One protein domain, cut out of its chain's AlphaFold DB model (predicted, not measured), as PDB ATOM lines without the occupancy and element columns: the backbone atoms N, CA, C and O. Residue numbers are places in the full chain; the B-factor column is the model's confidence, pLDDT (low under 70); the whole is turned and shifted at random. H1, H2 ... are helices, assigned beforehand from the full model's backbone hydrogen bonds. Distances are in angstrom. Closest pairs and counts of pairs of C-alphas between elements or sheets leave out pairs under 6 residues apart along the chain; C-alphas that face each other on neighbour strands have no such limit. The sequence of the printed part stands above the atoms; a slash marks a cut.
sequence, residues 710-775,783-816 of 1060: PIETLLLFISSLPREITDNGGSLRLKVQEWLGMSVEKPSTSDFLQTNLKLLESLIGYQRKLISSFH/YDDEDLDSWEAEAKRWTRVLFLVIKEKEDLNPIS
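Overview. This is residues 710 to 775 and 783 to 816 of the 1060 residues of an uncharacterized protein of Capsicum baccatum (UniProt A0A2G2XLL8). Two long helices, H4 and H5, run opposite ways, partly side by side; H1, H2 and H3 make a U whose arms, H1 and H3, pack on H5. Short H6 touches no helix. The printed part has 100 residues with six named helices, H1 to H6 in chain order, and no named strand: all helix, compact, radius of gyration of the C-alphas 14.6 A, spans 48 by 30 by 25 A.

Arrangement. H1, residues 711 to 720, touches the hub H5, residues 785 to 805, about perpendicular at 90 degrees; closest C-alphas Leu 715 and Arg 797, 5.8 A. H2, residues 723 to 726, and H3, residues 733 to 740, only just touch, only at the corner, with 3 pairs of C-alphas within 8 A; closest Thr 726 and Arg 733, 4.2 A. H3 touches H5 at 89 degrees, about perpendicular; closest C-alphas Gln 737 and Leu 804, 5.8 A. H4, residues 749 to 773, touches H5 with residues 756 to 767 alone, at a shallow tilt of 12 degrees; closest C-alphas Asn 756 and Val 805, 6.8 A. Each O i to N i+4 pair is within hydrogen-bond range in H1, H3 and H5, and 20 of 21 in H4; H2 and H6 are too short.

Along the chain. H1 begins at C-alpha 711 (41.738, -15.132, -87.760); H6, residues 809 to 812, ends at C-alpha 812 (44.645, -16.257, -69.318). H4 is 36.9 A long, H5 30.3 A.

Size, cuts and confidence. Residues 776 to 782 are not printed; C-alphas 775 and 783 are 13.3 A apart. Of the links printed whole, none is long. In this model 44 printed residues have pLDDT under 70, among them 742 to 757.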
ATOM      1  N   PRO A 710      43.754 -15.784 -92.067       87.81
ATOM      2  CA  PRO A 710      43.095 -14.728 -91.308       87.81
ATOM      3  C   PRO A 710      42.249 -15.289 -90.163       87.81
ATOM      4  O   PRO A 710      41.456 -16.223 -90.343       87.81
ATOM      5  N   ILE A 711      42.389 -14.676 -88.988       86.69
ATOM      6  CA  ILE A 711      41.738 -15.132 -87.760       86.69
ATOM      7  C   ILE A 711      40.215 -15.202 -87.923       86.69
ATOM      8  O   ILE A 711      39.594 -16.150 -87.456       86.69
ATOM      9  N   GLU A 712      39.613 -14.275 -88.669       87.69
ATOM     10  CA  GLU A 712      38.181 -14.252 -88.967       87.69
ATOM     11  C   GLU A 712      37.715 -15.532 -89.684       87.69
ATOM     12  O   GLU A 712      36.713 -16.139 -89.296       87.69
ATOM     13  N   THR A 713      38.462 -15.994 -90.690       89.62
ATOM     14  CA  THR A 713      38.160 -17.232 -91.428       89.62
ATOM     15  C   THR A 713      38.263 -18.450 -90.512       89.62
ATOM     16  O   THR A 713      37.394 -19.328 -90.543       89.62
ATOM     17  N   LEU A 714      39.278 -18.484 -89.645       90.75
ATOM     18  CA  LEU A 714      39.465 -19.554 -88.665       90.75
ATOM     19  C   LEU A 714      38.317 -19.599 -87.640       90.75
ATOM     20  O   LEU A 714      37.762 -20.672 -87.380       90.75
ATOM     21  N   LEU A 715      37.915 -18.442 -87.099       89.56
ATOM     22  CA  LEU A 715      36.781 -18.314 -86.177       89.56
ATOM     23  C   LEU A 715      35.487 -18.832 -86.822       89.56
ATOM     24  O   LEU A 715      34.742 -19.604 -86.207       89.56
ATOM     25  N   LEU A 716      35.232 -18.454 -88.077       91.06
ATOM     26  CA  LEU A 716      34.062 -18.896 -88.834       91.06
ATOM     27  C   LEU A 716      34.074 -20.410 -89.073       91.06
ATOM     28  O   LEU A 716      33.053 -21.063 -88.843       91.06
ATOM     29  N   PHE A 717      35.212 -20.987 -89.463       93.69
ATOM     30  CA  PHE A 717      35.346 -22.430 -89.648       93.69
ATOM     31  C   PHE A 717      35.071 -23.201 -88.350       93.69
ATOM     32  O   PHE A 717      34.190 -24.064 -88.328       93.69
ATOM     33  N   ILE A 718      35.729 -22.849 -87.240       91.12
ATOM     34  CA  ILE A 718      35.528 -23.536 -85.954       91.12
ATOM     35  C   ILE A 718      34.084 -23.376 -85.470       91.12
ATOM     36  O   ILE A 718      33.497 -24.314 -84.929       91.12
ATOM     37  N   SER A 719      33.463 -22.217 -85.708       89.19
ATOM     38  CA  SER A 719      32.064 -21.985 -85.347       89.19
ATOM     39  C   SER A 719      31.081 -22.922 -86.063       89.19
ATOM     40  O   SER A 719      30.028 -23.239 -85.505       89.19
ATOM     41  N   SER A 720      31.439 -23.413 -87.254       90.69
ATOM     42  CA  SER A 720      30.593 -24.301 -88.051       90.69
ATOM     43  C   SER A 720      30.492 -25.718 -87.478       90.69
ATOM     44  O   SER A 720      29.441 -26.352 -87.637       90.69
ATOM     45  N   LEU A 721      31.527 -26.172 -86.757       90.50
ATOM     46  CA  LEU A 721      31.574 -27.476 -86.098       90.50
ATOM     47  C   LEU A 721      30.513 -27.559 -84.981       90.50
ATOM     48  O   LEU A 721      30.313 -26.577 -84.258       90.50
ATOM     49  N   PRO A 722      29.848 -28.708 -84.771       87.19
ATOM     50  CA  PRO A 722      28.970 -28.917 -83.618       87.19
ATOM     51  C   PRO A 722      29.716 -28.727 -82.289       87.19
ATOM     52  O   PRO A 722      30.861 -29.151 -82.147       87.19
ATOM     53  N   ARG A 723      29.080 -28.084 -81.307       83.19
ATOM     54  CA  ARG A 723      29.696 -27.856 -79.986       83.19
ATOM     55  C   ARG A 723      29.870 -29.160 -79.218       83.19
ATOM     56  O   ARG A 723      30.889 -29.377 -78.579       83.19
ATOM     57  N   GLU A 724      28.930 -30.086 -79.379       81.88
ATOM     58  CA  GLU A 724      28.885 -31.368 -78.674       81.88
ATOM     59  C   GLU A 724      30.108 -32.258 -78.951       81.88
ATOM     60  O   GLU A 724      30.398 -33.155 -78.165       81.88
ATOM     61  N   ILE A 725      30.823 -32.025 -80.060       84.81
ATOM     62  CA  ILE A 725      31.997 -32.817 -80.455       84.81
ATOM     63  C   ILE A 725      33.335 -32.104 -80.199       84.81
ATOM     64  O   ILE A 725      34.360 -32.783 -80.172       84.81
ATOM     65  N   THR A 726      33.343 -30.779 -79.997       84.12
ATOM     66  CA  THR A 726      34.566 -29.976 -79.764       84.12
ATOM     67  C   THR A 726      34.696 -29.438 -78.338       84.12
ATOM     68  O   THR A 726      35.798 -29.111 -77.898       84.12
ATOM     69  N   ASP A 727      33.586 -29.303 -77.615       79.69
ATOM     70  CA  ASP A 727      33.579 -28.791 -76.245       79.69
ATOM     71  C   ASP A 727      34.089 -29.868 -75.264       79.69
ATOM     72  O   ASP A 727      34.472 -30.972 -75.661       79.69
ATOM     73  N   ASN A 728      34.159 -29.545 -73.970       70.94
ATOM     74  CA  ASN A 728      34.675 -30.456 -72.943       70.94
ATOM     75  C   ASN A 728      33.921 -31.799 -72.952       70.94
ATOM     76  O   ASN A 728      32.698 -31.833 -72.830       70.94
ATOM     77  N   GLY A 729      34.657 -32.908 -73.094       68.69
ATOM     78  CA  GLY A 729      34.096 -34.260 -73.233       68.69
ATOM     79  C   GLY A 729      33.732 -34.671 -74.670       68.69
ATOM     80  O   GLY A 729      33.332 -35.813 -74.885       68.69
ATOM     81  N   GLY A 730      33.891 -33.779 -75.653       83.06
ATOM     82  CA  GLY A 730      33.720 -34.077 -77.073       83.06
ATOM     83  C   GLY A 730      34.895 -34.868 -77.658       83.06
ATOM     84  O   GLY A 730      36.059 -34.618 -77.340       83.06
ATOM     85  N   SER A 731      34.605 -35.815 -78.551       86.94
ATOM     86  CA  SER A 731      35.600 -36.744 -79.109       86.94
ATOM     87  C   SER A 731      36.591 -36.123 -80.101       86.94
ATOM     88  O   SER A 731      37.652 -36.701 -80.317       86.94
ATOM     89  N   LEU A 732      36.293 -34.956 -80.692       87.31
ATOM     90  CA  LEU A 732      37.209 -34.253 -81.606       87.31
ATOM     91  C   LEU A 732      37.972 -33.108 -80.937       87.31
ATOM     92  O   LEU A 732      38.834 -32.517 -81.583       87.31
ATOM     93  N   ARG A 733      37.695 -32.797 -79.661       87.44
ATOM     94  CA  ARG A 733      38.336 -31.682 -78.948       87.44
ATOM     95  C   ARG A 733      39.859 -31.749 -79.054       87.44
ATOM     96  O   ARG A 733      40.458 -30.802 -79.546       87.44
ATOM     97  N   LEU A 734      40.461 -32.874 -78.664       83.75
ATOM     98  CA  LEU A 734      41.920 -33.040 -78.669       83.75
ATOM     99  C   LEU A 734      42.525 -32.835 -80.063       83.75
ATOM    100  O   LEU A 734      43.469 -32.067 -80.191       83.75
ATOM    101  N   LYS A 735      41.916 -33.409 -81.111       85.94
ATOM    102  CA  LYS A 735      42.372 -33.230 -82.501       85.94
ATOM    103  C   LYS A 735      42.364 -31.757 -82.932       85.94
ATOM    104  O   LYS A 735      43.292 -31.305 -83.592       85.94
ATOM    105  N   VAL A 736      41.331 -30.995 -82.553       87.94
ATOM    106  CA  VAL A 736      41.267 -29.550 -82.839       87.94
ATOM    107  C   VAL A 736      42.357 -28.795 -82.075       87.94
ATOM    108  O   VAL A 736      42.999 -27.919 -82.641       87.94
ATOM    109  N   GLN A 737      42.585 -29.135 -80.804       85.62
ATOM    110  CA  GLN A 737      43.619 -28.494 -79.985       85.62
ATOM    111  C   GLN A 737      45.041 -28.804 -80.467       85.62
ATOM    112  O   GLN A 737      45.920 -27.957 -80.357       85.62
ATOM    113  N   GLU A 738      45.278 -30.015 -80.969       83.75
ATOM    114  CA  GLU A 738      46.541 -30.402 -81.599       83.75
ATOM    115  C   GLU A 738      46.760 -29.604 -82.880       83.75
ATOM    116  O   GLU A 738      47.792 -28.956 -83.011       83.75
ATOM    117  N   TRP A 739      45.761 -29.564 -83.767       87.12
ATOM    118  CA  TRP A 739      45.829 -28.798 -85.012       87.12
ATOM    119  C   TRP A 739      46.091 -27.305 -84.780       87.12
ATOM    120  O   TRP A 739      46.965 -26.738 -85.428       87.12
ATOM    121  N   LEU A 740      45.394 -26.675 -83.826       83.62
ATOM    122  CA  LEU A 740      45.577 -25.252 -83.504       83.62
ATOM    123  C   LEU A 740      46.986 -24.915 -82.989       83.62
ATOM    124  O   LEU A 740      47.409 -23.770 -83.124       83.62
ATOM    125  N   GLY A 741      47.706 -25.892 -82.431       70.94
ATOM    126  CA  GLY A 741      49.078 -25.720 -81.953       70.94
ATOM    127  C   GLY A 741      50.170 -26.184 -82.928       70.94
ATOM    128  O   GLY A 741      51.339 -26.185 -82.546       70.94
ATOM    129  N   MET A 742      49.823 -26.596 -84.155       66.12
ATOM    130  CA  MET A 742      50.785 -27.035 -85.180       66.12
ATOM    131  C   MET A 742      51.614 -25.869 -85.742       66.12
ATOM    132  O   MET A 742      51.066 -24.811 -86.052       66.12
ATOM    133  N   SER A 743      52.919 -26.096 -85.948       53.50
ATOM    134  CA  SER A 743      53.865 -25.169 -86.591       53.50
ATOM    135  C   SER A 743      54.567 -25.817 -87.800       53.50
ATOM    136  O   SER A 743      54.461 -27.025 -88.008       53.50
ATOM    137  N   VAL A 744      55.254 -25.003 -88.615       45.41
ATOM    138  CA  VAL A 744      55.904 -25.391 -89.891       45.41
ATOM    139  C   VAL A 744      57.096 -26.353 -89.708       45.41
ATOM    140  O   VAL A 744      57.467 -27.045 -90.652       45.41
ATOM    141  N   GLU A 745      57.691 -26.448 -88.515       37.19
ATOM    142  CA  GLU A 745      58.877 -27.281 -88.260       37.19
ATOM    143  C   GLU A 745      58.553 -28.404 -87.261       37.19
ATOM    144  O   GLU A 745      57.735 -28.226 -86.358       37.19
ATOM    145  N   LYS A 746      59.151 -29.594 -87.460       37.19
ATOM    146  CA  LYS A 746      58.874 -30.817 -86.678       37.19
ATOM    147  C   LYS A 746      58.764 -30.503 -85.177       37.19
ATOM    148  O   LYS A 746      59.670 -29.876 -84.637       37.19
ATOM    149  N   PRO A 747      57.713 -30.980 -84.487       35.53
ATOM    150  CA  PRO A 747      57.362 -30.476 -83.170       35.53
ATOM    151  C   PRO A 747      58.398 -30.906 -82.130       35.53
ATOM    152  O   PRO A 747      58.394 -32.039 -81.648       35.53
ATOM    153  N   SER A 748      59.272 -29.980 -81.750       44.06
ATOM    154  CA  SER A 748      59.847 -29.979 -80.413       44.06
ATOM    155  C   SER A 748      58.807 -29.409 -79.437       44.06
ATOM    156  O   SER A 748      57.962 -28.593 -79.811       44.06
ATOM    157  N   THR A 749      58.831 -29.820 -78.168       49.66
ATOM    158  CA  THR A 749      57.883 -29.334 -77.144       49.66
ATOM    159  C   THR A 749      57.929 -27.807 -76.970       49.66
ATOM    160  O   THR A 749      56.949 -27.212 -76.525       49.66
ATOM    161  N   SER A 750      59.039 -27.162 -77.354       48.00
ATOM    162  CA  SER A 750      59.207 -25.704 -77.368       48.00
ATOM    163  C   SER A 750      58.477 -24.998 -78.518       48.00
ATOM    164  O   SER A 750      57.913 -23.927 -78.292       48.00
ATOM    165  N   ASP A 751      58.404 -25.593 -79.715       47.03
ATOM    166  CA  ASP A 751      57.767 -24.961 -80.890       47.03
ATOM    167  C   ASP A 751      56.234 -24.934 -80.781       47.03
ATOM    168  O   ASP A 751      55.572 -24.006 -81.260       47.03
ATOM    169  N   PHE A 752      55.668 -25.924 -80.082       48.25
ATOM    170  CA  PHE A 752      54.238 -26.005 -79.777       48.25
ATOM    171  C   PHE A 752      53.773 -24.840 -78.886       48.25
ATOM    172  O   PHE A 752      52.743 -24.217 -79.143       48.25
ATOM    173  N   LEU A 753      54.548 -24.502 -77.849       54.28
ATOM    174  CA  LEU A 753      54.251 -23.374 -76.959       54.28
ATOM    175  C   LEU A 753      54.339 -22.040 -77.709       54.28
ATOM    176  O   LEU A 753      53.440 -21.209 -77.605       54.28
ATOM    177  N   GLN A 754      55.375 -21.854 -78.530       58.41
ATOM    178  CA  GLN A 754      55.593 -20.597 -79.245       58.41
ATOM    179  C   GLN A 754      54.533 -20.313 -80.321       58.41
ATOM    180  O   GLN A 754      54.206 -19.155 -80.581       58.41
ATOM    181  N   THR A 755      53.956 -21.353 -80.923       57.97
ATOM    182  CA  THR A 755      52.909 -21.208 -81.947       57.97
ATOM    183  C   THR A 755      51.537 -20.938 -81.332       57.97
ATOM    184  O   THR A 755      50.821 -20.055 -81.808       57.97
ATOM    185  N   ASN A 756      51.214 -21.598 -80.212       64.38
ATOM    186  CA  ASN A 756      50.027 -21.261 -79.419       64.38
ATOM    187  C   ASN A 756      50.066 -19.808 -78.933       64.38
ATOM    188  O   ASN A 756      49.049 -19.121 -79.005       64.38
ATOM    189  N   LEU A 757      51.239 -19.312 -78.518       67.81
ATOM    190  CA  LEU A 757      51.410 -17.912 -78.119       67.81
ATOM    191  C   LEU A 757      51.109 -16.937 -79.266       67.81
ATOM    192  O   LEU A 757      50.388 -15.969 -79.053       67.81
ATOM    193  N   LYS A 758      51.565 -17.203 -80.498       74.75
ATOM    194  CA  LYS A 758      51.273 -16.332 -81.655       74.75
ATOM    195  C   LYS A 758      49.794 -16.334 -82.064       74.75
ATOM    196  O   LYS A 758      49.246 -15.290 -82.430       74.75
ATOM    197  N   LEU A 759      49.130 -17.492 -82.014       78.56
ATOM    198  CA  LEU A 759      47.689 -17.575 -82.270       78.56
ATOM    199  C   LEU A 759      46.899 -16.846 -81.171       78.56
ATOM    200  O   LEU A 759      45.947 -16.123 -81.468       78.56
ATOM    201  N   LEU A 760      47.323 -16.980 -79.912       76.00
ATOM    202  CA  LEU A 760      46.756 -16.260 -78.775       76.00
ATOM    203  C   LEU A 760      46.950 -14.741 -78.913       76.00
ATOM    204  O   LEU A 760      45.994 -13.989 -78.735       76.00
ATOM    205  N   GLU A 761      48.137 -14.277 -79.312       77.38
ATOM    206  CA  GLU A 761      48.404 -12.869 -79.638       77.38
ATOM    207  C   GLU A 761      47.484 -12.362 -80.753       77.38
ATOM    208  O   GLU A 761      46.932 -11.266 -80.646       77.38
ATOM    209  N   SER A 762      47.251 -13.172 -81.789       81.88
ATOM    210  CA  SER A 762      46.328 -12.842 -82.882       81.88
ATOM    211  C   SER A 762      44.874 -12.757 -82.404       81.88
ATOM    212  O   SER A 762      44.154 -11.838 -82.790       81.88
ATOM    213  N   LEU A 763      44.443 -13.655 -81.509       78.88
ATOM    214  CA  LEU A 763      43.118 -13.617 -80.874       78.88
ATOM    215  C   LEU A 763      42.934 -12.385 -79.978       78.88
ATOM    216  O   LEU A 763      41.858 -11.782 -79.980       78.88
ATOM    217  N   ILE A 764      43.968 -11.993 -79.231       75.31
ATOM    218  CA  ILE A 764      43.970 -10.777 -78.404       75.31
ATOM    219  C   ILE A 764      43.979  -9.531 -79.298       75.31
ATOM    220  O   ILE A 764      43.258  -8.567 -79.035       75.31
ATOM    221  N   GLY A 765      44.757  -9.544 -80.381       74.19
ATOM    222  CA  GLY A 765      44.785  -8.491 -81.392       74.19
ATOM    223  C   GLY A 765      43.424  -8.309 -82.063       74.19
ATOM    224  O   GLY A 765      42.945  -7.181 -82.176       74.19
ATOM    225  N   TYR A 766      42.757  -9.409 -82.418       78.44
ATOM    226  CA  TYR A 766      41.397  -9.406 -82.954       78.44
ATOM    227  C   TYR A 766      40.393  -8.825 -81.956       78.44
ATOM    228  O   TYR A 766      39.616  -7.941 -82.310       78.44
ATOM    229  N   GLN A 767      40.465  -9.236 -80.686       72.62
ATOM    230  CA  GLN A 767      39.649  -8.655 -79.622       72.62
ATOM    231  C   GLN A 767      39.893  -7.144 -79.492       72.62
ATOM    232  O   GLN A 767      38.944  -6.376 -79.369       72.62
ATOM    233  N   ARG A 768      41.149  -6.685 -79.555       66.69
ATOM    234  CA  ARG A 768      41.484  -5.255 -79.491       66.69
ATOM    235  C   ARG A 768      40.994  -4.496 -80.729       66.69
ATOM    236  O   ARG A 768      40.567  -3.354 -80.595       66.69
ATOM    237  N   LYS A 769      41.014  -5.108 -81.917       69.44
ATOM    238  CA  LYS A 769      40.449  -4.551 -83.162       69.44
ATOM    239  C   LYS A 769      38.929  -4.425 -83.076       69.44
ATOM    240  O   LYS A 769      38.401  -3.370 -83.412       69.44
ATOM    241  N   LEU A 770      38.255  -5.448 -82.544       66.25
ATOM    242  CA  LEU A 770      36.843  -5.361 -82.182       66.25
ATOM    243  C   LEU A 770      36.651  -4.179 -81.227       66.25
ATOM    244  O   LEU A 770      36.001  -3.224 -81.621       66.25
ATOM    245  N   ILE A 771      37.308  -4.162 -80.058       62.41
ATOM    246  CA  ILE A 771      37.185  -3.108 -79.025       62.41
ATOM    247  C   ILE A 771      37.478  -1.690 -79.571       62.41
ATOM    248  O   ILE A 771      36.773  -0.737 -79.259       62.41
ATOM    249  N   SER A 772      38.496  -1.525 -80.413       57.28
ATOM    250  CA  SER A 772      38.862  -0.220 -80.987       57.28
ATOM    251  C   SER A 772      37.901   0.258 -82.071       57.28
ATOM    252  O   SER A 772      37.681   1.463 -82.172       57.28
ATOM    253  N   SER A 773      37.254  -0.645 -82.814       55.91
ATOM    254  CA  SER A 773      36.153  -0.264 -83.706       55.91
ATOM    255  C   SER A 773      34.965   0.355 -82.951       55.91
ATOM    256  O   SER A 773      34.263   1.180 -83.527       55.91
ATOM    257  N   PHE A 774      34.811   0.074 -81.645       53.81
ATOM    258  CA  PHE A 774      33.831   0.747 -80.777       53.81
ATOM    259  C   PHE A 774      34.267   2.150 -80.317       53.81
ATOM    260  O   PHE A 774      33.417   2.938 -79.910       53.81
ATOM    261  N   HIS A 775      35.567   2.469 -80.348       45.59
ATOM    262  CA  HIS A 775      36.117   3.752 -79.880       45.59
ATOM    263  C   HIS A 775      36.499   4.716 -81.014       45.59
ATOM    264  O   HIS A 775      36.649   5.907 -80.768       45.59
ATOM    265  N   TYR A 783      23.385   2.241 -81.842       58.50
ATOM    266  CA  TYR A 783      23.395   0.801 -82.123       58.50
ATOM    267  C   TYR A 783      21.991   0.213 -81.998       58.50
ATOM    268  O   TYR A 783      21.285   0.525 -81.029       58.50
ATOM    269  N   ASP A 784      21.594  -0.632 -82.947       58.66
ATOM    270  CA  ASP A 784      20.327  -1.363 -82.890       58.66
ATOM    271  C   ASP A 784      20.496  -2.816 -82.402       58.66
ATOM    272  O   ASP A 784      21.596  -3.282 -82.100       58.66
ATOM    273  N   ASP A 785      19.376  -3.528 -82.246       56.38
ATOM    274  CA  ASP A 785      19.386  -4.915 -81.770       56.38
ATOM    275  C   ASP A 785      20.075  -5.876 -82.769       56.38
ATOM    276  O   ASP A 785      20.614  -6.896 -82.345       56.38
ATOM    277  N   GLU A 786      20.100  -5.564 -84.074       67.19
ATOM    278  CA  GLU A 786      20.780  -6.392 -85.084       67.19
ATOM    279  C   GLU A 786      22.304  -6.244 -84.980       67.19
ATOM    280  O   GLU A 786      23.028  -7.245 -85.051       67.19
ATOM    281  N   ASP A 787      22.794  -5.026 -84.727       64.75
ATOM    282  CA  ASP A 787      24.205  -4.763 -84.426       64.75
ATOM    283  C   ASP A 787      24.650  -5.554 -83.189       64.75
ATOM    284  O   ASP A 787      25.679  -6.232 -83.198       64.75
ATOM    285  N   LEU A 788      23.835  -5.529 -82.133       63.97
ATOM    286  CA  LEU A 788      24.104  -6.229 -80.878       63.97
ATOM    287  C   LEU A 788      24.090  -7.754 -81.036       63.97
ATOM    288  O   LEU A 788      24.962  -8.428 -80.482       63.97
ATOM    289  N   ASP A 789      23.150  -8.302 -81.807       65.00
ATOM    290  CA  ASP A 789      23.092  -9.733 -82.120       65.00
ATOM    291  C   ASP A 789      24.310 -10.172 -82.954       65.00
ATOM    292  O   ASP A 789      24.892 -11.238 -82.716       65.00
ATOM    293  N   SER A 790      24.745  -9.335 -83.903       69.12
ATOM    294  CA  SER A 790      25.960  -9.557 -84.694       69.12
ATOM    295  C   SER A 790      27.205  -9.584 -83.804       69.12
ATOM    296  O   SER A 790      28.040 -10.493 -83.907       69.12
ATOM    297  N   TRP A 791      27.302  -8.647 -82.858       70.00
ATOM    298  CA  TRP A 791      28.397  -8.597 -81.894       70.00
ATOM    299  C   TRP A 791      28.388  -9.779 -80.935       70.00
ATOM    300  O   TRP A 791      29.440 -10.356 -80.664       70.00
ATOM    301  N   GLU A 792      27.217 -10.174 -80.434       68.50
ATOM    302  CA  GLU A 792      27.082 -11.344 -79.570       68.50
ATOM    303  C   GLU A 792      27.524 -12.612 -80.316       68.50
ATOM    304  O   GLU A 792      28.217 -13.463 -79.752       68.50
ATOM    305  N   ALA A 793      27.171 -12.734 -81.598       73.38
ATOM    306  CA  ALA A 793      27.604 -13.838 -82.441       73.38
ATOM    307  C   ALA A 793      29.130 -13.855 -82.628       73.38
ATOM    308  O   ALA A 793      29.733 -14.923 -82.507       73.38
ATOM    309  N   GLU A 794      29.761 -12.703 -82.872       74.31
ATOM    310  CA  GLU A 794      31.218 -12.605 -83.023       74.31
ATOM    311  C   GLU A 794      31.955 -12.893 -81.711       74.31
ATOM    312  O   GLU A 794      32.880 -13.704 -81.675       74.31
ATOM    313  N   ALA A 795      31.478 -12.336 -80.597       72.00
ATOM    314  CA  ALA A 795      32.018 -12.620 -79.274       72.00
ATOM    315  C   ALA A 795      31.927 -14.120 -78.949       72.00
ATOM    316  O   ALA A 795      32.907 -14.727 -78.520       72.00
ATOM    317  N   LYS A 796      30.785 -14.763 -79.237       75.06
ATOM    318  CA  LYS A 796      30.610 -16.216 -79.067       75.06
ATOM    319  C   LYS A 796      31.577 -17.032 -79.931       75.06
ATOM    320  O   LYS A 796      32.009 -18.096 -79.481       75.06
ATOM    321  N   ARG A 797      31.895 -16.584 -81.154       81.94
ATOM    322  CA  ARG A 797      32.889 -17.236 -82.029       81.94
ATOM    323  C   ARG A 797      34.288 -17.120 -81.442       81.94
ATOM    324  O   ARG A 797      34.942 -18.145 -81.251       81.94
ATOM    325  N   TRP A 798      34.698 -15.905 -81.089       82.88
ATOM    326  CA  TRP A 798      35.989 -15.628 -80.467       82.88
ATOM    327  C   TRP A 798      36.191 -16.442 -79.184       82.88
ATOM    328  O   TRP A 798      37.163 -17.188 -79.068       82.88
ATOM    329  N   THR A 799      35.226 -16.396 -78.261       76.12
ATOM    330  CA  THR A 799      35.281 -17.124 -76.986       76.12
ATOM    331  C   THR A 799      35.414 -18.633 -77.192       76.12
ATOM    332  O   THR A 799      36.162 -19.296 -76.479       76.12
ATOM    333  N   ARG A 800      34.723 -19.195 -78.191       82.56
ATOM    334  CA  ARG A 800      34.815 -20.626 -78.500       82.56
ATOM    335  C   ARG A 800      36.233 -21.038 -78.896       82.56
ATOM    336  O   ARG A 800      36.706 -22.066 -78.423       82.56
ATOM    337  N   VAL A 801      36.885 -20.272 -79.769       83.19
ATOM    338  CA  VAL A 801      38.247 -20.587 -80.232       83.19
ATOM    339  C   VAL A 801      39.260 -20.356 -79.123       83.19
ATOM    340  O   VAL A 801      40.108 -21.215 -78.896       83.19
ATOM    341  N   LEU A 802      39.106 -19.276 -78.358       79.44
ATOM    342  CA  LEU A 802      39.910 -19.019 -77.169       79.44
ATOM    343  C   LEU A 802      39.905 -20.224 -76.207       79.44
ATOM    344  O   LEU A 802      40.961 -20.675 -75.779       79.44
ATOM    345  N   PHE A 803      38.737 -20.816 -75.936       76.38
ATOM    346  CA  PHE A 803      38.606 -21.998 -75.069       76.38
ATOM    347  C   PHE A 803      39.142 -23.311 -75.652       76.38
ATOM    348  O   PHE A 803      39.205 -24.321 -74.940       76.38
ATOM    349  N   LEU A 804      39.474 -23.337 -76.941       79.75
ATOM    350  CA  LEU A 804      40.170 -24.458 -77.566       79.75
ATOM    351  C   LEU A 804      41.689 -24.262 -77.489       79.75
ATOM    352  O   LEU A 804      42.398 -25.238 -77.259       79.75
ATOM    353  N   VAL A 805      42.172 -23.023 -77.622       77.12
ATOM    354  CA  VAL A 805      43.605 -22.685 -77.569       77.12
ATOM    355  C   VAL A 805      44.153 -22.725 -76.140       77.12
ATOM    356  O   VAL A 805      45.243 -23.245 -75.930       77.12
ATOM    357  N   ILE A 806      43.395 -22.235 -75.152       71.75
ATOM    358  CA  ILE A 806      43.839 -22.192 -73.751       71.75
ATOM    359  C   ILE A 806      43.899 -23.604 -73.160       71.75
ATOM    360  O   ILE A 806      42.902 -24.338 -73.179       71.75
ATOM    361  N   LYS A 807      45.061 -23.964 -72.603       63.41
ATOM    362  CA  LYS A 807      45.289 -25.258 -71.941       63.41
ATOM    363  C   LYS A 807      45.596 -25.101 -70.455       63.41
ATOM    364  O   LYS A 807      45.135 -25.934 -69.675       63.41
ATOM    365  N   GLU A 808      46.309 -24.045 -70.071       58.25
ATOM    366  CA  GLU A 808      46.756 -23.810 -68.697       58.25
ATOM    367  C   GLU A 808      46.241 -22.468 -68.149       58.25
ATOM    368  O   GLU A 808      45.718 -21.619 -68.875       58.25
ATOM    369  N   LYS A 809      46.319 -22.286 -66.825       50.00
ATOM    370  CA  LYS A 809      45.778 -21.101 -66.135       50.00
ATOM    371  C   LYS A 809      46.586 -19.844 -66.478       50.00
ATOM    372  O   LYS A 809      46.030 -18.747 -66.515       50.00
ATOM    373  N   GLU A 810      47.875 -20.012 -66.754       54.53
ATOM    374  CA  GLU A 810      48.840 -18.969 -67.096       54.53
ATOM    375  C   GLU A 810      48.541 -18.295 -68.449       54.53
ATOM    376  O   GLU A 810      48.833 -17.109 -68.615       54.53
ATOM    377  N   ASP A 811      47.875 -18.999 -69.374       54.34
ATOM    378  CA  ASP A 811      47.501 -18.501 -70.710       54.34
ATOM    379  C   ASP A 811      46.406 -17.409 -70.667       54.34
ATOM    380  O   ASP A 811      46.169 -16.710 -71.652       54.34
ATOM    381  N   LEU A 812      45.718 -17.244 -69.527       56.09
ATOM    382  CA  LEU A 812      44.645 -16.257 -69.318       56.09
ATOM    383  C   LEU A 812      45.133 -14.898 -68.810       56.09
ATOM    384  O   LEU A 812      44.375 -13.930 -68.871       56.09
ATOM    385  N   ASN A 813      46.380 -14.808 -68.342       54.81
ATOM    386  CA  ASN A 813      46.985 -13.569 -67.849       54.81
ATOM    387  C   ASN A 813      46.842 -12.349 -68.789       54.81
ATOM    388  O   ASN A 813      46.641 -11.246 -68.276       54.81
ATOM    389  N   PRO A 814      46.889 -12.475 -70.136       50.56
ATOM    390  CA  PRO A 814      46.685 -11.322 -71.016       50.56
ATOM    391  C   PRO A 814      45.240 -10.787 -71.065       50.56
ATOM    392  O   PRO A 814      45.036  -9.647 -71.485       50.56
ATOM    393  N   ILE A 815      44.230 -11.554 -70.632       57.28
ATOM    394  CA  ILE A 815      42.843 -11.077 -70.515       57.28
ATOM    395  C   ILE A 815      42.662 -10.520 -69.101       57.28
ATOM    396  O   ILE A 815      42.320 -11.244 -68.168       57.28
ATOM    397  N   SER A 816      42.893  -9.216 -68.925       56.34
ATOM    398  CA  SER A 816      42.725  -8.565 -67.619       56.34
ATOM    399  C   SER A 816      41.259  -8.619 -67.160       56.34
ATOM    400  O   SER A 816      40.418  -7.824 -67.590       56.34
TER     401      SER A 816